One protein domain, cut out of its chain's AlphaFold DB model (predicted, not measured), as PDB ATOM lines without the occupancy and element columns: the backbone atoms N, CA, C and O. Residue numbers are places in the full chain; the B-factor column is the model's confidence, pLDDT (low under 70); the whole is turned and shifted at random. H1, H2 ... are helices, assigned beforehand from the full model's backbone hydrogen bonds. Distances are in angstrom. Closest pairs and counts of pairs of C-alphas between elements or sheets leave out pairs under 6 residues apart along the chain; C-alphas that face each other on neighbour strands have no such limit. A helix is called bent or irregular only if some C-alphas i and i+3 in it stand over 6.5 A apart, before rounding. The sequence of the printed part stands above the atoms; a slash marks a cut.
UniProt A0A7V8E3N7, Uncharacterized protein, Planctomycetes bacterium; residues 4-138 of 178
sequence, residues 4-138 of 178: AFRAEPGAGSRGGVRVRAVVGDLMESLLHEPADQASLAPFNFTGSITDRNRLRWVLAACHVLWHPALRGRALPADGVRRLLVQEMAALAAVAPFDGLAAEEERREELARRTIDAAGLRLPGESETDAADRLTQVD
ATOM      1  N   ALA A   4      12.371 -43.651 -29.062       65.00
ATOM      2  CA  ALA A   4      13.808 -43.504 -29.294       65.00
ATOM      3  C   ALA A   4      14.594 -43.237 -27.998       65.00
ATOM      4  O   ALA A   4      15.645 -43.821 -27.799       65.00
ATOM      5  N   PHE A   5      14.053 -42.447 -27.068       67.25
ATOM      6  CA  PHE A   5      14.692 -42.185 -25.772       67.25
ATOM      7  C   PHE A   5      14.475 -43.316 -24.752       67.25
ATOM      8  O   PHE A   5      15.078 -43.304 -23.683       67.25
ATOM      9  N   ARG A   6      13.612 -44.295 -25.069       73.19
ATOM     10  CA  ARG A   6      13.433 -45.541 -24.300       73.19
ATOM     11  C   ARG A   6      14.322 -46.677 -24.805       73.19
ATOM     12  O   ARG A   6      14.439 -47.684 -24.113       73.19
ATOM     13  N   ALA A   7      14.901 -46.535 -25.995       80.12
ATOM     14  CA  ALA A   7      15.787 -47.535 -26.563       80.12
ATOM     15  C   ALA A   7      17.122 -47.586 -25.805       80.12
ATOM     16  O   ALA A   7      17.548 -46.621 -25.169       80.12
ATOM     17  N   GLU A   8      17.778 -48.740 -25.871       86.25
ATOM     18  CA  GLU A   8      19.018 -48.985 -25.140       86.25
ATOM     19  C   GLU A   8      20.188 -48.153 -25.677       86.25
ATOM     20  O   GLU A   8      20.301 -48.005 -26.895       86.25
ATOM     21  N   PRO A   9      21.090 -47.636 -24.824       87.88
ATOM     22  CA  PRO A   9      22.365 -47.086 -25.270       87.88
ATOM     23  C   PRO A   9      23.174 -48.139 -26.035       87.88
ATOM     24  O   PRO A   9      23.232 -49.301 -25.634       87.88
ATOM     25  N   GLY A  10      23.819 -47.735 -27.128       84.25
ATOM     26  CA  GLY A  10      24.603 -48.645 -27.960       84.25
ATOM     27  C   GLY A  10      25.766 -47.963 -28.676       84.25
ATOM     28  O   GLY A  10      25.771 -46.750 -28.887       84.25
ATOM     29  N   ALA A  11      26.754 -48.765 -29.085       68.81
ATOM     30  CA  ALA A  11      27.946 -48.301 -29.803       68.81
ATOM     31  C   ALA A  11      27.695 -47.991 -31.300       68.81
ATOM     32  O   ALA A  11      28.535 -47.391 -31.963       68.81
ATOM     33  N   GLY A  12      26.523 -48.348 -31.835       59.81
ATOM     34  CA  GLY A  12      26.171 -48.185 -33.248       59.81
ATOM     35  C   GLY A  12      26.503 -49.396 -34.134       59.81
ATOM     36  O   GLY A  12      27.432 -50.156 -33.883       59.81
ATOM     37  N   SER A  13      25.691 -49.553 -35.189       53.03
ATOM     38  CA  SER A  13      25.567 -50.650 -36.179       53.03
ATOM     39  C   SER A  13      24.789 -51.924 -35.785       53.03
ATOM     40  O   SER A  13      24.224 -52.548 -36.677       53.03
ATOM     41  N   ARG A  14      24.631 -52.282 -34.496       54.38
ATOM     42  CA  ARG A  14      23.875 -53.493 -34.059       54.38
ATOM     43  C   ARG A  14      22.705 -53.242 -33.091       54.38
ATOM     44  O   ARG A  14      22.330 -54.123 -32.324       54.38
ATOM     45  N   GLY A  15      22.105 -52.055 -33.157       68.56
ATOM     46  CA  GLY A  15      20.975 -51.654 -32.311       68.56
ATOM     47  C   GLY A  15      21.391 -50.760 -31.140       68.56
ATOM     48  O   GLY A  15      22.517 -50.829 -30.649       68.56
ATOM     49  N   GLY A  16      20.476 -49.879 -30.737       81.56
ATOM     50  CA  GLY A  16      20.658 -48.920 -29.649       81.56
ATOM     51  C   GLY A  16      20.989 -47.488 -30.087       81.56
ATOM     52  O   GLY A  16      21.413 -47.227 -31.214       81.56
ATOM     53  N   VAL A  17      20.759 -46.541 -29.182       89.56
ATOM     54  CA  VAL A  17      20.941 -45.102 -29.386       89.56
ATOM     55  C   VAL A  17      22.399 -44.731 -29.164       89.56
ATOM     56  O   VAL A  17      22.980 -45.024 -28.115       89.56
ATOM     57  N   ARG A  18      22.983 -44.014 -30.127       91.81
ATOM     58  CA  ARG A  18      24.295 -43.380 -29.964       91.81
ATOM     59  C   ARG A  18      24.141 -42.117 -29.120       91.81
ATOM     60  O   ARG A  18      23.952 -41.032 -29.661       91.81
ATOM     61  N   VAL A  19      24.218 -42.267 -27.798       94.19
ATOM     62  CA  VAL A  19      23.977 -41.173 -26.833       94.19
ATOM     63  C   VAL A  19      24.893 -39.977 -27.075       94.19
ATOM     64  O   VAL A  19      24.429 -38.845 -27.049       94.19
ATOM     65  N   ARG A  20      26.158 -40.222 -27.433       94.69
ATOM     66  CA  ARG A  20      27.088 -39.176 -27.872       94.69
ATOM     67  C   ARG A  20      26.542 -38.287 -28.995       94.69
ATOM     68  O   ARG A  20      26.721 -37.080 -28.925       94.69
ATOM     69  N   ALA A  21      25.923 -38.874 -30.020       93.19
ATOM     70  CA  ALA A  21      25.382 -38.106 -31.140       93.19
ATOM     71  C   ALA A  21      24.193 -37.253 -30.683       93.19
ATOM     72  O   ALA A  21      24.161 -36.065 -30.953       93.19
ATOM     73  N   VAL A  22      23.292 -37.837 -29.880       94.25
ATOM     74  CA  VAL A  22      22.145 -37.114 -29.304       94.25
ATOM     75  C   VAL A  22      22.597 -35.914 -28.474       94.25
ATOM     76  O   VAL A  22      22.026 -34.836 -28.601       94.25
ATOM     77  N   VAL A  23      23.616 -36.091 -27.628       95.12
ATOM     78  CA  VAL A  23      24.155 -34.996 -26.813       95.12
ATOM     79  C   VAL A  23      24.825 -33.937 -27.687       95.12
ATOM     80  O   VAL A  23      24.589 -32.757 -27.459       95.12
ATOM     81  N   GLY A  24      25.604 -34.334 -28.700       94.88
ATOM     82  CA  GLY A  24      26.213 -33.396 -29.651       94.88
ATOM     83  C   GLY A  24      25.171 -32.526 -30.351       94.88
ATOM     84  O   GLY A  24      25.215 -31.305 -30.220       94.88
ATOM     85  N   ASP A  25      24.175 -33.156 -30.979       93.88
ATOM     86  CA  ASP A  25      23.093 -32.462 -31.685       93.88
ATOM     87  C   ASP A  25      22.315 -31.523 -30.747       93.88
ATOM     88  O   ASP A  25      21.960 -30.400 -31.115       93.88
ATOM     89  N   LEU A  26      22.053 -31.972 -29.512       92.50
ATOM     90  CA  LEU A  26      21.364 -31.184 -28.494       92.50
ATOM     91  C   LEU A  26      22.168 -29.944 -28.100       92.50
ATOM     92  O   LEU A  26      21.598 -28.859 -28.017       92.50
ATOM     93  N   MET A  27      23.466 -30.099 -27.836       90.50
ATOM     94  CA  MET A  27      24.331 -28.998 -27.417       90.50
ATOM     95  C   MET A  27      24.503 -27.973 -28.532       90.50
ATOM     96  O   MET A  27      24.360 -26.783 -28.273       90.50
ATOM     97  N   GLU A  28      24.694 -28.417 -29.772       90.69
ATOM     98  CA  GLU A  28      24.744 -27.523 -30.932       90.69
ATOM     99  C   GLU A  28      23.426 -26.762 -31.117       90.69
ATOM    100  O   GLU A  28      23.418 -25.552 -31.350       90.69
ATOM    101  N   SER A  29      22.297 -27.452 -30.949       90.12
ATOM    102  CA  SER A  29      20.973 -26.854 -31.129       90.12
ATOM    103  C   SER A  29      20.567 -25.899 -30.001       90.12
ATOM    104  O   SER A  29      19.882 -24.914 -30.268       90.12
ATOM    105  N   LEU A  30      20.926 -26.201 -28.747       86.88
ATOM    106  CA  LEU A  30      20.513 -25.424 -27.571       86.88
ATOM    107  C   LEU A  30      21.521 -24.356 -27.155       86.88
ATOM    108  O   LEU A  30      21.113 -23.306 -26.672       86.88
ATOM    109  N   LEU A  31      22.817 -24.640 -27.280       85.38
ATOM    110  CA  LEU A  31      23.889 -23.755 -26.818       85.38
ATOM    111  C   LEU A  31      24.526 -22.973 -27.970       85.38
ATOM    112  O   LEU A  31      25.294 -22.055 -27.711       85.38
ATOM    113  N   HIS A  32      24.204 -23.312 -29.224       83.31
ATOM    114  CA  HIS A  32      24.772 -22.689 -30.427       83.31
ATOM    115  C   HIS A  32      26.304 -22.779 -30.507       83.31
ATOM    116  O   HIS A  32      26.947 -21.980 -31.187       83.31
ATOM    117  N   GLU A  33      26.885 -23.782 -29.849       78.69
ATOM    118  CA  GLU A  33      28.318 -24.057 -29.845       78.69
ATOM    119  C   GLU A  33      28.590 -25.475 -30.363       78.69
ATOM    120  O   GLU A  33      27.923 -26.417 -29.923       78.69
ATOM    121  N   PRO A  34      29.583 -25.662 -31.253       81.38
ATOM    122  CA  PRO A  34      29.995 -26.988 -31.691       81.38
ATOM    123  C   PRO A  34      30.547 -27.795 -30.514       81.38
ATOM    124  O   PRO A  34      31.409 -27.331 -29.762       81.38
ATOM    125  N   ALA A  35      30.071 -29.029 -30.362       85.25
ATOM    126  CA  ALA A  35      30.546 -29.912 -29.307       85.25
ATOM    127  C   ALA A  35      31.874 -30.566 -29.722       85.25
ATOM    128  O   ALA A  35      31.928 -31.403 -30.627       85.25
ATOM    129  N   ASP A  36      32.969 -30.206 -29.050       88.81
ATOM    130  CA  ASP A  36      34.271 -30.812 -29.322       88.81
ATOM    131  C   ASP A  36      34.323 -32.292 -28.887       88.81
ATOM    132  O   ASP A  36      33.546 -32.770 -28.050       88.81
ATOM    133  N   GLN A  37      35.279 -33.046 -29.442       88.00
ATOM    134  CA  GLN A  37      35.379 -34.481 -29.178       88.00
ATOM    135  C   GLN A  37      35.673 -34.834 -27.714       88.00
ATOM    136  O   GLN A  37      35.240 -35.900 -27.271       88.00
ATOM    137  N   ALA A  38      36.408 -33.986 -26.991       90.12
ATOM    138  CA  ALA A  38      36.760 -34.220 -25.597       90.12
ATOM    139  C   ALA A  38      35.528 -34.044 -24.700       90.12
ATOM    140  O   ALA A  38      35.263 -34.887 -23.844       90.12
ATOM    141  N   SER A  39      34.713 -33.024 -24.970       89.62
ATOM    142  CA  SER A  39      33.458 -32.752 -24.270       89.62
ATOM    143  C   SER A  39      32.416 -33.857 -24.467       89.62
ATOM    144  O   SER A  39      31.607 -34.122 -23.580       89.62
ATOM    145  N   LEU A  40      32.479 -34.556 -25.605       93.94
ATOM    146  CA  LEU A  40      31.582 -35.657 -25.943       93.94
ATOM    147  C   LEU A  40      32.074 -37.040 -25.491       93.94
ATOM    148  O   LEU A  40      31.295 -38.000 -25.487       93.94
ATOM    149  N   ALA A  41      33.347 -37.169 -25.112       93.81
ATOM    150  CA  ALA A  41      33.938 -38.440 -24.699       93.81
ATOM    151  C   ALA A  41      33.192 -39.141 -23.539       93.81
ATOM    152  O   ALA A  41      33.032 -40.365 -23.615       93.81
ATOM    153  N   PRO A  42      32.658 -38.428 -22.521       95.12
ATOM    154  CA  PRO A  42      31.892 -39.049 -21.439       95.12
ATOM    155  C   PRO A  42      30.624 -39.783 -21.895       95.12
ATOM    156  O   PRO A  42      30.112 -40.630 -21.163       95.12
ATOM    157  N   PHE A  43      30.091 -39.493 -23.084       95.44
ATOM    158  CA  PHE A  43      28.837 -40.073 -23.585       95.44
ATOM    159  C   PHE A  43      29.041 -41.292 -24.493       95.44
ATOM    160  O   PHE A  43      28.088 -41.793 -25.096       95.44
ATOM    161  N   ASN A  44      30.278 -41.780 -24.601       92.94
ATOM    162  CA  ASN A  44      30.569 -43.037 -25.275       92.94
ATOM    163  C   ASN A  44      30.056 -44.218 -24.437       92.94
ATOM    164  O   ASN A  44      30.294 -44.295 -23.231       92.94
ATOM    165  N   PHE A  45      29.378 -45.161 -25.087       91.56
ATOM    166  CA  PHE A  45      28.972 -46.405 -24.444       91.56
ATOM    167  C   PHE A  45      30.130 -47.405 -24.435       91.56
ATOM    168  O   PHE A  45      30.685 -47.716 -25.488       91.56
ATOM    169  N   THR A  46      30.470 -47.922 -23.254       88.56
ATOM    170  CA  THR A  46      31.577 -48.876 -23.060       88.56
ATOM    171  C   THR A  46      31.125 -50.340 -23.044       88.56
ATOM    172  O   THR A  46      31.962 -51.235 -23.085       88.56
ATOM    173  N   GLY A  47      29.815 -50.601 -22.959       85.75
ATOM    174  CA  GLY A  47      29.262 -51.948 -22.778       85.75
ATOM    175  C   GLY A  47      28.926 -52.327 -21.330       85.75
ATOM    176  O   GLY A  47      28.306 -53.367 -21.119       85.75
ATOM    177  N   SER A  48      29.289 -51.514 -20.328       89.38
ATOM    178  CA  SER A  48      29.032 -51.835 -18.915       89.38
ATOM    179  C   SER A  48      27.579 -51.566 -18.477       89.38
ATOM    180  O   SER A  48      26.900 -50.689 -19.016       89.38
ATOM    181  N   ILE A  49      27.095 -52.293 -17.459       86.81
ATOM    182  CA  ILE A  49      25.763 -52.065 -16.854       86.81
ATOM    183  C   ILE A  49      25.680 -50.664 -16.230       86.81
ATOM    184  O   ILE A  49      24.673 -49.975 -16.389       86.81
ATOM    185  N   THR A  50      26.745 -50.223 -15.557       89.75
ATOM    186  CA  THR A  50      26.828 -48.884 -14.959       89.75
ATOM    187  C   THR A  50      26.694 -47.798 -16.022       89.75
ATOM    188  O   THR A  50      25.890 -46.878 -15.867       89.75
ATOM    189  N   ASP A  51      27.410 -47.933 -17.143       91.25
ATOM    190  CA  ASP A  51      27.285 -46.992 -18.256       91.25
ATOM    191  C   ASP A  51      25.916 -47.057 -18.913       91.25
ATOM    192  O   ASP A  51      25.365 -46.017 -19.262       91.25
ATOM    193  N   ARG A  52      25.323 -48.246 -19.038       93.44
ATOM    194  CA  ARG A  52      23.959 -48.391 -19.549       93.44
ATOM    195  C   ARG A  52      22.969 -47.586 -18.705       93.44
ATOM    196  O   ARG A  52      22.197 -46.814 -19.265       93.44
ATOM    197  N   ASN A  53      23.008 -47.722 -17.378       95.38
ATOM    198  CA  ASN A  53      22.115 -46.979 -16.485       95.38
ATOM    199  C   ASN A  53      22.334 -45.462 -16.607       95.38
ATOM    200  O   ASN A  53      21.391 -44.706 -16.837       95.38
ATOM    201  N   ARG A  54      23.597 -45.026 -16.531       96.81
ATOM    202  CA  ARG A  54      23.991 -43.618 -16.656       96.81
ATOM    203  C   ARG A  54      23.547 -42.997 -17.975       96.81
ATOM    204  O   ARG A  54      22.955 -41.923 -17.984       96.81
ATOM    205  N   LEU A  55      23.814 -43.659 -19.095       96.38
ATOM    206  CA  LEU A  55      23.495 -43.120 -20.412       96.38
ATOM    207  C   LEU A  55      21.984 -43.082 -20.683       96.38
ATOM    208  O   LEU A  55      21.535 -42.204 -21.417       96.38
ATOM    209  N   ARG A  56      21.182 -43.958 -20.060       95.69
ATOM    210  CA  ARG A  56      19.713 -43.840 -20.100       95.69
ATOM    211  C   ARG A  56      19.230 -42.592 -19.355       95.69
ATOM    212  O   ARG A  56      18.399 -41.865 -19.893       95.69
ATOM    213  N   TRP A  57      19.802 -42.284 -18.187       97.25
ATOM    214  CA  TRP A  57      19.533 -41.022 -17.483       97.25
ATOM    215  C   TRP A  57      19.902 -39.797 -18.329       97.25
ATOM    216  O   TRP A  57      19.084 -38.891 -18.474       97.25
ATOM    217  N   VAL A  58      21.071 -39.813 -18.979       97.50
ATOM    218  CA  VAL A  58      21.487 -38.759 -19.923       97.50
ATOM    219  C   VAL A  58      20.476 -38.592 -21.060       97.50
ATOM    220  O   VAL A  58      20.080 -37.468 -21.356       97.50
ATOM    221  N   LEU A  59      20.014 -39.683 -21.677       96.25
ATOM    222  CA  LEU A  59      18.996 -39.622 -22.732       96.25
ATOM    223  C   LEU A  59      17.678 -39.017 -22.235       96.25
ATOM    224  O   LEU A  59      17.073 -38.211 -22.942       96.25
ATOM    225  N   ALA A  60      17.235 -39.367 -21.029       96.00
ATOM    226  CA  ALA A  60      16.023 -38.785 -20.464       96.00
ATOM    227  C   ALA A  60      16.185 -37.286 -20.169       96.00
ATOM    228  O   ALA A  60      15.287 -36.514 -20.500       96.00
ATOM    229  N   ALA A  61      17.336 -36.852 -19.648       96.69
ATOM    230  CA  ALA A  61      17.643 -35.429 -19.494       96.69
ATOM    231  C   ALA A  61      17.656 -34.702 -20.849       96.69
ATOM    232  O   ALA A  61      17.029 -33.655 -20.990       96.69
ATOM    233  N   CYS A  62      18.270 -35.295 -21.881       95.44
ATOM    234  CA  CYS A  62      18.244 -34.756 -23.245       95.44
ATOM    235  C   CYS A  62      16.811 -34.591 -23.766       95.44
ATOM    236  O   CYS A  62      16.489 -33.592 -24.405       95.44
ATOM    237  N   HIS A  63      15.930 -35.551 -23.473       94.12
ATOM    238  CA  HIS A  63      14.527 -35.460 -23.858       94.12
ATOM    239  C   HIS A  63      13.812 -34.277 -23.191       94.12
ATOM    240  O   HIS A  63      13.056 -33.577 -23.868       94.12
ATOM    241  N   VAL A  64      14.051 -34.043 -21.897       94.31
ATOM    242  CA  VAL A  64      13.481 -32.898 -21.166       94.31
ATOM    243  C   VAL A  64      14.052 -31.580 -21.696       94.31
ATOM    244  O   VAL A  64      13.291 -30.656 -21.969       94.31
ATOM    245  N   LEU A  65      15.365 -31.509 -21.930       94.19
ATOM    246  CA  LEU A  65      16.032 -30.338 -22.511       94.19
ATOM    247  C   LEU A  65      15.542 -30.013 -23.930       94.19
ATOM    248  O   LEU A  65      15.515 -28.851 -24.326       94.19
ATOM    249  N   TRP A  66      15.090 -31.015 -24.687       93.00
ATOM    250  CA  TRP A  66      14.504 -30.817 -26.016       93.00
ATOM    251  C   TRP A  66      13.055 -30.299 -25.995       93.00
ATOM    252  O   TRP A  66      12.424 -30.137 -27.048       93.00
ATOM    253  N   HIS A  67      12.486 -30.048 -24.812       91.94
ATOM    254  CA  HIS A  67      11.119 -29.564 -24.702       91.94
ATOM    255  C   HIS A  67      10.945 -28.219 -25.440       91.94
ATOM    256  O   HIS A  67      11.755 -27.308 -25.255       91.94
ATOM    257  N   PRO A  68       9.875 -28.031 -26.242       90.25
ATOM    258  CA  PRO A  68       9.690 -26.817 -27.042       90.25
ATOM    259  C   PRO A  68       9.744 -25.507 -26.250       90.25
ATOM    260  O   PRO A  68      10.204 -24.504 -26.779       90.25
ATOM    261  N   ALA A  69       9.331 -25.521 -24.977       87.81
ATOM    262  CA  ALA A  69       9.375 -24.343 -24.104       87.81
ATOM    263  C   ALA A  69      10.796 -23.810 -23.824       87.81
ATOM    264  O   ALA A  69      10.938 -22.674 -23.365       87.81
ATOM    265  N   LEU A  70      11.827 -24.623 -24.076       88.00
ATOM    266  CA  LEU A  70      13.236 -24.275 -23.889       88.00
ATOM    267  C   LEU A  70      13.891 -23.744 -25.172       88.00
ATOM    268  O   LEU A  70      14.974 -23.169 -25.111       88.00
ATOM    269  N   ARG A  71      13.241 -23.895 -26.333       85.38
ATOM    270  CA  ARG A  71      13.796 -23.450 -27.619       85.38
ATOM    271  C   ARG A  71      13.927 -21.931 -27.662       85.38
ATOM    272  O   ARG A  71      13.004 -21.216 -27.280       85.38
ATOM    273  N   GLY A  72      15.066 -21.452 -28.160       82.56
ATOM    274  CA  GLY A  72      15.355 -20.022 -28.293       82.56
ATOM    275  C   GLY A  72      15.613 -19.299 -26.967       82.56
ATOM    276  O   GLY A  72      15.755 -18.078 -26.969       82.56
ATOM    277  N   ARG A  73      15.677 -20.017 -25.837       87.44
ATOM    278  CA  ARG A  73      16.130 -19.453 -24.562       87.44
ATOM    279  C   ARG A  73      17.648 -19.545 -24.474       87.44
ATOM    280  O   ARG A  73      18.220 -20.571 -24.821       87.44
ATOM    281  N   ALA A  74      18.282 -18.504 -23.942       88.81
ATOM    282  CA  ALA A  74      19.681 -18.574 -23.546       88.81
ATOM    283  C   ALA A  74      19.791 -19.426 -22.274       88.81
ATOM    284  O   ALA A  74      19.366 -18.998 -21.201       88.81
ATOM    285  N   LEU A  75      20.303 -20.650 -22.413       92.62
ATOM    286  CA  LEU A  75      20.541 -21.556 -21.294       92.62
ATOM    287  C   LEU A  75      22.005 -21.447 -20.833       92.62
ATOM    288  O   LEU A  75      22.893 -21.275 -21.670       92.62
ATOM    289  N   PRO A  76      22.293 -21.579 -19.528       94.19
ATOM    290  CA  PRO A  76      23.660 -21.586 -19.028       94.19
ATOM    291  C   PRO A  76      24.374 -22.868 -19.481       94.19
ATOM    292  O   PRO A  76      24.110 -23.959 -18.969       94.19
ATOM    293  N   ALA A  77      25.300 -22.732 -20.434       92.19
ATOM    294  CA  ALA A  77      26.045 -23.848 -21.021       92.19
ATOM    295  C   ALA A  77      26.731 -24.723 -19.960       92.19
ATOM    296  O   ALA A  77      26.622 -25.949 -20.004       92.19
ATOM    297  N   ASP A  78      27.369 -24.101 -18.965       93.50
ATOM    298  CA  ASP A  78      28.036 -24.812 -17.870       93.50
ATOM    299  C   ASP A  78      27.059 -25.607 -17.000       93.50
ATOM    300  O   ASP A  78      27.370 -26.726 -16.591       93.50
ATOM    301  N   GLY A  79      25.860 -25.068 -16.754       95.56
ATOM    302  CA  GLY A  79      24.807 -25.759 -16.009       95.56
ATOM    303  C   GLY A  79      24.338 -27.013 -16.744       95.56
ATOM    304  O   GLY A  79      24.344 -28.108 -16.181       95.56
ATOM    305  N   VAL A  80      24.049 -26.886 -18.041       95.06
ATOM    306  CA  VAL A  80      23.651 -28.015 -18.898       95.06
ATOM    307  C   VAL A  80      24.769 -29.062 -19.004       95.06
ATOM    308  O   VAL A  80      24.508 -30.262 -18.886       95.06
ATOM    309  N   ARG A  81      26.029 -28.639 -19.172       94.69
ATOM    310  CA  ARG A  81      27.186 -29.551 -19.201       94.69
ATOM    311  C   ARG A  81      27.347 -30.289 -17.872       94.69
ATOM    312  O   ARG A  81      27.512 -31.511 -17.877       94.69
ATOM    313  N   ARG A  82      27.258 -29.582 -16.741       96.31
ATOM    314  CA  ARG A  82      27.338 -30.174 -15.397       96.31
ATOM    315  C   ARG A  82      26.235 -31.207 -15.177       96.31
ATOM    316  O   ARG A  82      26.541 -32.308 -14.721       96.31
ATOM    317  N   LEU A  83      24.999 -30.897 -15.566       97.69
ATOM    318  CA  LEU A  83      23.874 -31.827 -15.484       97.69
ATOM    319  C   LEU A  83      24.185 -33.143 -16.204       97.69
ATOM    320  O   LEU A  83      24.123 -34.218 -15.606       97.69
ATOM    321  N   LEU A  84      24.539 -33.063 -17.490       96.94
ATOM    322  CA  LEU A  84      24.705 -34.245 -18.338       96.94
ATOM    323  C   LEU A  84      25.941 -35.074 -17.962       96.94
ATOM    324  O   LEU A  84      25.889 -36.303 -18.022       96.94
ATOM    325  N   VAL A  85      27.046 -34.428 -17.577       95.62
ATOM    326  CA  VAL A  85      28.313 -35.116 -17.276       95.62
ATOM    327  C   VAL A  85      28.365 -35.615 -15.833       95.62
ATOM    328  O   VAL A  85      28.792 -36.745 -15.597       95.62
ATOM    329  N   GLN A  86      27.953 -34.789 -14.869       96.94
ATOM    330  CA  GLN A  86      28.169 -35.044 -13.444       96.94
ATOM    331  C   GLN A  86      26.884 -35.488 -12.748       96.94
ATOM    332  O   GLN A  86      26.851 -36.563 -12.150       96.94
ATOM    333  N   GLU A  87      25.808 -34.706 -12.845       97.75
ATOM    334  CA  GLU A  87      24.600 -34.965 -12.053       97.75
ATOM    335  C   GLU A  87      23.877 -36.238 -12.499       97.75
ATOM    336  O   GLU A  87      23.468 -37.033 -11.656       97.75
ATOM    337  N   MET A  88      23.788 -36.508 -13.807       97.81
ATOM    338  CA  MET A  88      23.213 -37.766 -14.305       97.81
ATOM    339  C   MET A  88      24.055 -38.988 -13.923       97.81
ATOM    340  O   MET A  88      23.504 -40.063 -13.693       97.81
ATOM    341  N   ALA A  89      25.380 -38.842 -13.818       97.25
ATOM    342  CA  ALA A  89      26.246 -39.912 -13.333       97.25
ATOM    343  C   ALA A  89      26.029 -40.175 -11.837       97.25
ATOM    344  O   ALA A  89      25.880 -41.328 -11.431       97.25
ATOM    345  N   ALA A  90      25.952 -39.115 -11.031       97.38
ATOM    346  CA  ALA A  90      25.691 -39.215  -9.602       97.38
ATOM    347  C   ALA A  90      24.290 -39.782  -9.310       97.38
ATOM    348  O   ALA A  90      24.149 -40.665  -8.464       97.38
ATOM    349  N   LEU A  91      23.270 -39.360 -10.064       97.38
ATOM    350  CA  LEU A  91      21.919 -39.907  -9.959       97.38
ATOM    351  C   LEU A  91      21.900 -41.394 -10.330       97.38
ATOM    352  O   LEU A  91      21.397 -42.217  -9.570       97.38
ATOM    353  N   ALA A  92      22.532 -41.769 -11.443       97.12
ATOM    354  CA  ALA A  92      22.615 -43.161 -11.883       97.12
ATOM    355  C   ALA A  92      23.341 -44.087 -10.893       97.12
ATOM    356  O   ALA A  92      23.093 -45.293 -10.901       97.12
ATOM    357  N   ALA A  93      24.222 -43.552 -10.043       96.88
ATOM    358  CA  ALA A  93      24.900 -44.325  -9.005       96.88
ATOM    359  C   ALA A  93      23.968 -44.713  -7.842       96.88
ATOM    360  O   ALA A  93      24.234 -45.685  -7.135       96.88
ATOM    361  N   VAL A  94      22.876 -43.971  -7.636       96.38
ATOM    362  CA  VAL A  94      21.950 -44.167  -6.507       96.38
ATOM    363  C   VAL A  94      20.542 -44.582  -6.937       96.38
ATOM    364  O   VAL A  94      19.741 -44.977  -6.086       96.38
ATOM    365  N   ALA A  95      20.252 -44.505  -8.238       95.06
ATOM    366  CA  ALA A  95      18.930 -44.673  -8.821       95.06
ATOM    367  C   ALA A  95      18.948 -45.542 -10.092       95.06
ATOM    368  O   ALA A  95      19.567 -45.160 -11.097       95.06
ATOM    369  N   PRO A  96      18.229 -46.678 -10.115       94.38
ATOM    370  CA  PRO A  96      18.010 -47.407 -11.356       94.38
ATOM    371  C   PRO A  96      17.086 -46.604 -12.277       94.38
ATOM    372  O   PRO A  96      16.054 -46.085 -11.854       94.38
ATOM    373  N   PHE A  97      17.439 -46.534 -13.556       93.56
ATOM    374  CA  PHE A  97      16.665 -45.810 -14.559       93.56
ATOM    375  C   PHE A  97      15.254 -46.376 -14.743       93.56
ATOM    376  O   PHE A  97      14.321 -45.626 -15.019       93.56
ATOM    377  N   ASP A  98      15.071 -47.689 -14.578       91.62
ATOM    378  CA  ASP A  98      13.771 -48.337 -14.793       91.62
ATOM    379  C   ASP A  98      12.674 -47.808 -13.849       91.62
ATOM    380  O   ASP A  98      11.496 -47.829 -14.210       91.62
ATOM    381  N   GLY A  99      13.054 -47.226 -12.704       90.94
ATOM    382  CA  GLY A  99      12.128 -46.536 -11.801       90.94
ATOM    383  C   GLY A  99      11.460 -45.307 -12.428       90.94
ATOM    384  O   GLY A  99      10.348 -44.959 -12.050       90.94
ATOM    385  N   LEU A 100      12.055 -44.681 -13.452       91.31
ATOM    386  CA  LEU A 100      11.529 -43.458 -14.077       91.31
ATOM    387  C   LEU A 100      10.115 -43.633 -14.666       91.31
ATOM    388  O   LEU A 100       9.322 -42.689 -14.697       91.31
ATOM    389  N   ALA A 101       9.776 -44.835 -15.139       88.38
ATOM    390  CA  ALA A 101       8.455 -45.114 -15.702       88.38
ATOM    391  C   ALA A 101       7.368 -45.275 -14.625       88.38
ATOM    392  O   ALA A 101       6.223 -44.891 -14.861       88.38
ATOM    393  N   ALA A 102       7.720 -45.824 -13.463       87.94
ATOM    394  CA  ALA A 102       6.768 -46.188 -12.416       87.94
ATOM    395  C   ALA A 102       6.677 -45.135 -11.302       87.94
ATOM    396  O   ALA A 102       5.594 -44.855 -10.801       87.94
ATOM    397  N   GLU A 103       7.795 -44.504 -10.951       93.75
ATOM    398  CA  GLU A 103       7.921 -43.635  -9.782       93.75
ATOM    399  C   GLU A 103       7.740 -42.167 -10.184       93.75
ATOM    400  O   GLU A 103       8.463 -41.634 -11.026       93.75
ATOM    401  N   GLU A 104       6.757 -41.495  -9.585       94.38
ATOM    402  CA  GLU A 104       6.516 -40.068  -9.820       94.38
ATOM    403  C   GLU A 104       7.662 -39.197  -9.307       94.38
ATOM    404  O   GLU A 104       8.159 -38.354 -10.050       94.38
ATOM    405  N   GLU A 105       8.164 -39.492  -8.107       94.50
ATOM    406  CA  GLU A 105       9.294 -38.791  -7.489       94.50
ATOM    407  C   GLU A 105      10.548 -38.823  -8.383       94.50
ATOM    408  O   GLU A 105      11.222 -37.812  -8.538       94.50
ATOM    409  N   ARG A 106      10.819 -39.946  -9.070       95.31
ATOM    410  CA  ARG A 106      11.926 -40.062 -10.043       95.31
ATOM    411  C   ARG A 106      11.775 -39.109 -11.219       95.31
ATOM    412  O   ARG A 106      12.765 -38.557 -11.700       95.31
ATOM    413  N   ARG A 107      10.550 -38.970 -11.732       95.56
ATOM    414  CA  ARG A 107      10.264 -38.062 -12.849       95.56
ATOM    415  C   ARG A 107      10.391 -36.615 -12.405       95.56
ATOM    416  O   ARG A 107      10.954 -35.817 -13.152       95.56
ATOM    417  N   GLU A 108       9.903 -36.302 -11.207       96.19
ATOM    418  CA  GLU A 108      10.051 -34.973 -10.625       96.19
ATOM    419  C   GLU A 108      11.525 -34.635 -10.393       96.19
ATOM    420  O   GLU A 108      11.971 -33.593 -10.862       96.19
ATOM    421  N   GLU A 109      12.312 -35.525  -9.784       97.81
ATOM    422  CA  GLU A 109      13.745 -35.312  -9.552       97.81
ATOM    423  C   GLU A 109      14.492 -34.991 -10.855       97.81
ATOM    424  O   GLU A 109      15.237 -34.011 -10.923       97.81
ATOM    425  N   LEU A 110      14.250 -35.758 -11.924       97.44
ATOM    426  CA  LEU A 110      14.843 -35.490 -13.235       97.44
ATOM    427  C   LEU A 110      14.441 -34.117 -13.783       97.44
ATOM    428  O   LEU A 110      15.296 -33.369 -14.264       97.44
ATOM    429  N   ALA A 111      13.146 -33.799 -13.743       95.62
ATOM    430  CA  ALA A 111      12.631 -32.539 -14.257       95.62
ATOM    431  C   ALA A 111      13.207 -31.351 -13.476       95.62
ATOM    432  O   ALA A 111      13.684 -30.399 -14.090       95.62
ATOM    433  N   ARG A 112      13.235 -31.437 -12.142       96.75
ATOM    434  CA  ARG A 112      13.761 -30.402 -11.247       96.75
ATOM    435  C   ARG A 112      15.245 -30.153 -11.474       96.75
ATOM    436  O   ARG A 112      15.607 -29.010 -11.722       96.75
ATOM    437  N   ARG A 113      16.076 -31.202 -11.508       97.44
ATOM    438  CA  ARG A 113      17.510 -31.068 -11.835       97.44
ATOM    439  C   ARG A 113      17.728 -30.444 -13.209       97.44
ATOM    440  O   ARG A 113      18.582 -29.586 -13.372       97.44
ATOM    441  N   THR A 114      16.930 -30.847 -14.198       96.25
ATOM    442  CA  THR A 114      17.052 -30.309 -15.559       96.25
ATOM    443  C   THR A 114      16.681 -28.827 -15.626       96.25
ATOM    444  O   THR A 114      17.369 -28.054 -16.288       96.25
ATOM    445  N   ILE A 115      15.605 -28.423 -14.945       94.94
ATOM    446  CA  ILE A 115      15.139 -27.032 -14.879       94.94
ATOM    447  C   ILE A 115      16.147 -26.156 -14.122       94.94
ATOM    448  O   ILE A 115      16.494 -25.084 -14.615       94.94
ATOM    449  N   ASP A 116      16.654 -26.636 -12.984       96.31
ATOM    450  CA  ASP A 116      17.671 -25.949 -12.178       96.31
ATOM    451  C   ASP A 116      18.974 -25.748 -12.968       96.31
ATOM    452  O   ASP A 116      19.460 -24.626 -13.116       96.31
ATOM    453  N   ALA A 117      19.475 -26.808 -13.606       95.88
ATOM    454  CA  ALA A 117      20.653 -26.741 -14.464       95.88
ATOM    455  C   ALA A 117      20.469 -25.829 -15.686       95.88
ATOM    456  O   ALA A 117      21.447 -25.283 -16.194       95.88
ATOM    457  N   ALA A 118      19.233 -25.657 -16.160       94.00
ATOM    458  CA  ALA A 118      18.886 -24.715 -17.217       94.00
ATOM    459  C   ALA A 118      18.743 -23.263 -16.711       94.00
ATOM    460  O   ALA A 118      18.484 -22.372 -17.519       94.00
ATOM    461  N   GLY A 119      18.909 -23.004 -15.409       94.12
ATOM    462  CA  GLY A 119      18.742 -21.678 -14.806       94.12
ATOM    463  C   GLY A 119      17.293 -21.187 -14.837       94.12
ATOM    464  O   GLY A 119      17.042 -19.986 -14.937       94.12
ATOM    465  N   LEU A 120      16.331 -22.112 -14.827       93.69
ATOM    466  CA  LEU A 120      14.909 -21.823 -14.967       93.69
ATOM    467  C   LEU A 120      14.136 -22.179 -13.694       93.69
ATOM    468  O   LEU A 120      14.630 -22.853 -12.799       93.69
ATOM    469  N   ARG A 121      12.884 -21.724 -13.644       93.62
ATOM    470  CA  ARG A 121      11.893 -22.059 -12.614       93.62
ATOM    471  C   ARG A 121      10.545 -22.311 -13.264       93.62
ATOM    472  O   ARG A 121      10.298 -21.843 -14.383       93.62
ATOM    473  N   LEU A 122       9.668 -23.033 -12.571       90.31
ATOM    474  CA  LEU A 122       8.292 -23.163 -13.031       90.31
ATOM    475  C   LEU A 122       7.549 -21.816 -12.901       90.31
ATOM    476  O   LEU A 122       7.900 -20.988 -12.057       90.31
ATOM    477  N   PRO A 123       6.528 -21.555 -13.738       90.25
ATOM    478  CA  PRO A 123       5.743 -20.329 -13.642       90.25
ATOM    479  C   PRO A 123       5.140 -20.140 -12.244       90.25
ATOM    480  O   PRO A 123       4.475 -21.035 -11.731       90.25
ATOM    481  N   GLY A 124       5.355 -18.964 -11.647       93.50
ATOM    482  CA  GLY A 124       4.847 -18.625 -10.313       93.50
ATOM    483  C   GLY A 124       5.659 -19.187  -9.142       93.50
ATOM    484  O   GLY A 124       5.296 -18.942  -7.998       93.50
ATOM    485  N   GLU A 125       6.751 -19.906  -9.402       95.69
ATOM    486  CA  GLU A 125       7.588 -20.506  -8.362       95.69
ATOM    487  C   GLU A 125       8.678 -19.538  -7.866       95.69
ATOM    488  O   GLU A 125       9.422 -18.931  -8.654       95.69
ATOM    489  N   SER A 126       8.789 -19.389  -6.542       96.69
ATOM    490  CA  SER A 126       9.884 -18.634  -5.929       96.69
ATOM    491  C   SER A 126      11.202 -19.417  -5.989       96.69
ATOM    492  O   SER A 126      11.226 -20.620  -6.243       96.69
ATOM    493  N   GLU A 127      12.332 -18.738  -5.785       94.88
ATOM    494  CA  GLU A 127      13.645 -19.406  -5.750       94.88
ATOM    495  C   GLU A 127      13.744 -20.382  -4.578       94.88
ATOM    496  O   GLU A 127      14.237 -21.496  -4.739       94.88
ATOM    497  N   THR A 128      13.210 -19.985  -3.421       96.12
ATOM    498  CA  THR A 128      13.150 -20.828  -2.226       96.12
ATOM    499  C   THR A 128      12.283 -22.060  -2.463       96.12
ATOM    500  O   THR A 128      12.746 -23.168  -2.216       96.12
ATOM    501  N   ASP A 129      11.084 -21.899  -3.034       96.81
ATOM    502  CA  ASP A 129      10.201 -23.039  -3.313       96.81
ATOM    503  C   ASP A 129      10.850 -24.033  -4.285       96.81
ATOM    504  O   ASP A 129      10.780 -25.243  -4.075       96.81
ATOM    505  N   ALA A 130      11.518 -23.541  -5.336       96.44
ATOM    506  CA  ALA A 130      12.207 -24.397  -6.300       96.44
ATOM    507  C   ALA A 130      13.338 -25.212  -5.641       96.44
ATOM    508  O   ALA A 130      13.447 -26.421  -5.876       96.44
ATOM    509  N   ALA A 131      14.148 -24.569  -4.792       95.25
ATOM    510  CA  ALA A 131      15.242 -25.214  -4.070       95.25
ATOM    511  C   ALA A 131      14.737 -26.239  -3.039       95.25
ATOM    512  O   ALA A 131      15.268 -27.353  -2.950       95.25
ATOM    513  N   ASP A 132      13.676 -25.899  -2.306       96.62
ATOM    514  CA  ASP A 132      13.052 -26.784  -1.323       96.62
ATOM    515  C   ASP A 132      12.468 -28.026  -2.002       96.62
ATOM    516  O   ASP A 132      12.674 -29.152  -1.542       96.62
ATOM    517  N   ARG A 133      11.796 -27.849  -3.147       96.31
ATOM    518  CA  ARG A 133      11.262 -28.958  -3.950       96.31
ATOM    519  C   ARG A 133      12.357 -29.879  -4.461       96.31
ATOM    520  O   ARG A 133      12.214 -31.092  -4.337       96.31
ATOM    521  N   LEU A 134      13.451 -29.332  -4.995       96.38
ATOM    522  CA  LEU A 134      14.587 -30.149  -5.424       96.38
ATOM    523  C   LEU A 134      15.172 -30.936  -4.244       96.38
ATOM    524  O   LEU A 134      15.388 -32.137  -4.365       96.38
ATOM    525  N   THR A 135      15.341 -30.292  -3.087       95.88
ATOM    526  CA  THR A 135      15.844 -30.936  -1.862       95.88
ATOM    527  C   THR A 135      14.951 -32.093  -1.407       95.88
ATOM    528  O   THR A 135      15.455 -33.140  -1.000       95.88
ATOM    529  N   GLN A 136      13.626 -31.944  -1.503       96.44
ATOM    530  CA  GLN A 136      12.675 -32.994  -1.122       96.44
ATOM    531  C   GLN A 136      12.849 -34.277  -1.942       96.44
ATOM    532  O   GLN A 136      12.738 -35.371  -1.383       96.44
ATOM    533  N   VAL A 137      13.162 -34.151  -3.234       96.81
ATOM    534  CA  VAL A 137      13.290 -35.281  -4.169       96.81
ATOM    535  C   VAL A 137      14.743 -35.690  -4.442       96.81
ATOM    536  O   VAL A 137      14.978 -36.592  -5.243       96.81
ATOM    537  N   ASP A 138      15.732 -35.065  -3.792       97.12
ATOM    538  CA  ASP A 138      17.154 -35.316  -4.051       97.12
ATOM    539  C   ASP A 138      17.607 -36.685  -3.505       97.12
ATOM    540  O   ASP A 138      17.967 -36.859  -2.333       97.12
TER     541      ASP A 138
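Overview. This is residues 4 to 138 of the 178 residues of an uncharacterized protein of Planctomycetes bacterium (UniProt A0A7V8E3N7). The hairpin of H3 and H4 makes the core, with H1 packed on one side of it, H2 beside H1, and H6 packed on the other side. H7 packs on H6 away from that core and lies at one end of the longest axis, where residues 123 to 128 stick out. The printed part has 135 residues with seven named helices, H1 to H7 in order, and no named strand: all helix. It is compact, with a radius of gyration of the C-alphas of 14.6 A and spans of 46 by 34 by 22 A.

Along the chain. Find C-alpha 77 at (26.045, -23.848, -21.021); from there H4, residues 77 to 94, runs 25.3 A, with a kink of 28 degrees near residue 88. Before it look for H1, residues 19 to 31, 17.4 A; H2, residues 37 to 43, irregular, with C-alphas 39 and 42 7.1 A apart; and H3, residues 49 to 65, 24.5 A. After it come H5, residues 99 to 102; H6, residues 104 to 117, 20.0 A; and H7, residues 127 to 137, ending at (13.290, -35.281, -4.169).

Arrangement. Start at the C-alphas of Arg 54 and Ala 92, 5.0 A apart, the closest of the hairpin H3 and H4. With H1 these form a bundle, three helices together; H1 touches residues 55 to 62 of H3 alone, closest at C-alphas 19 and 59, 6.6 A. H2 touches H1, closest at C-alphas 43 and 20, 4.7 A. H6, the hub, touches H3 at C-alphas 114 and 61, 6.5 A, H4 at 117 and 79, 4.5 A, and H7, its hairpin partner, at 109 and 137, 5.4 A; H5 touches it only at the corner. Every O i to N i+4 pair is within hydrogen-bond range in H1, H3, H6 and H7, but 11 of 14 in H4 and 1 of 3 in H2, where 3 of 4 O i to N i+3 pairs are; H5 is too short for an O i to N i+4 pair.

Size, cuts and confidence. The C-alphas farthest apart, those of Arg 14 and Ser 126, are 46.9 A apart. The printed part has no cut, and the link from H3 to H4 is long, with 11 residues. Look for pLDDT under 70 at residues 4 to 5 and 11 to 15.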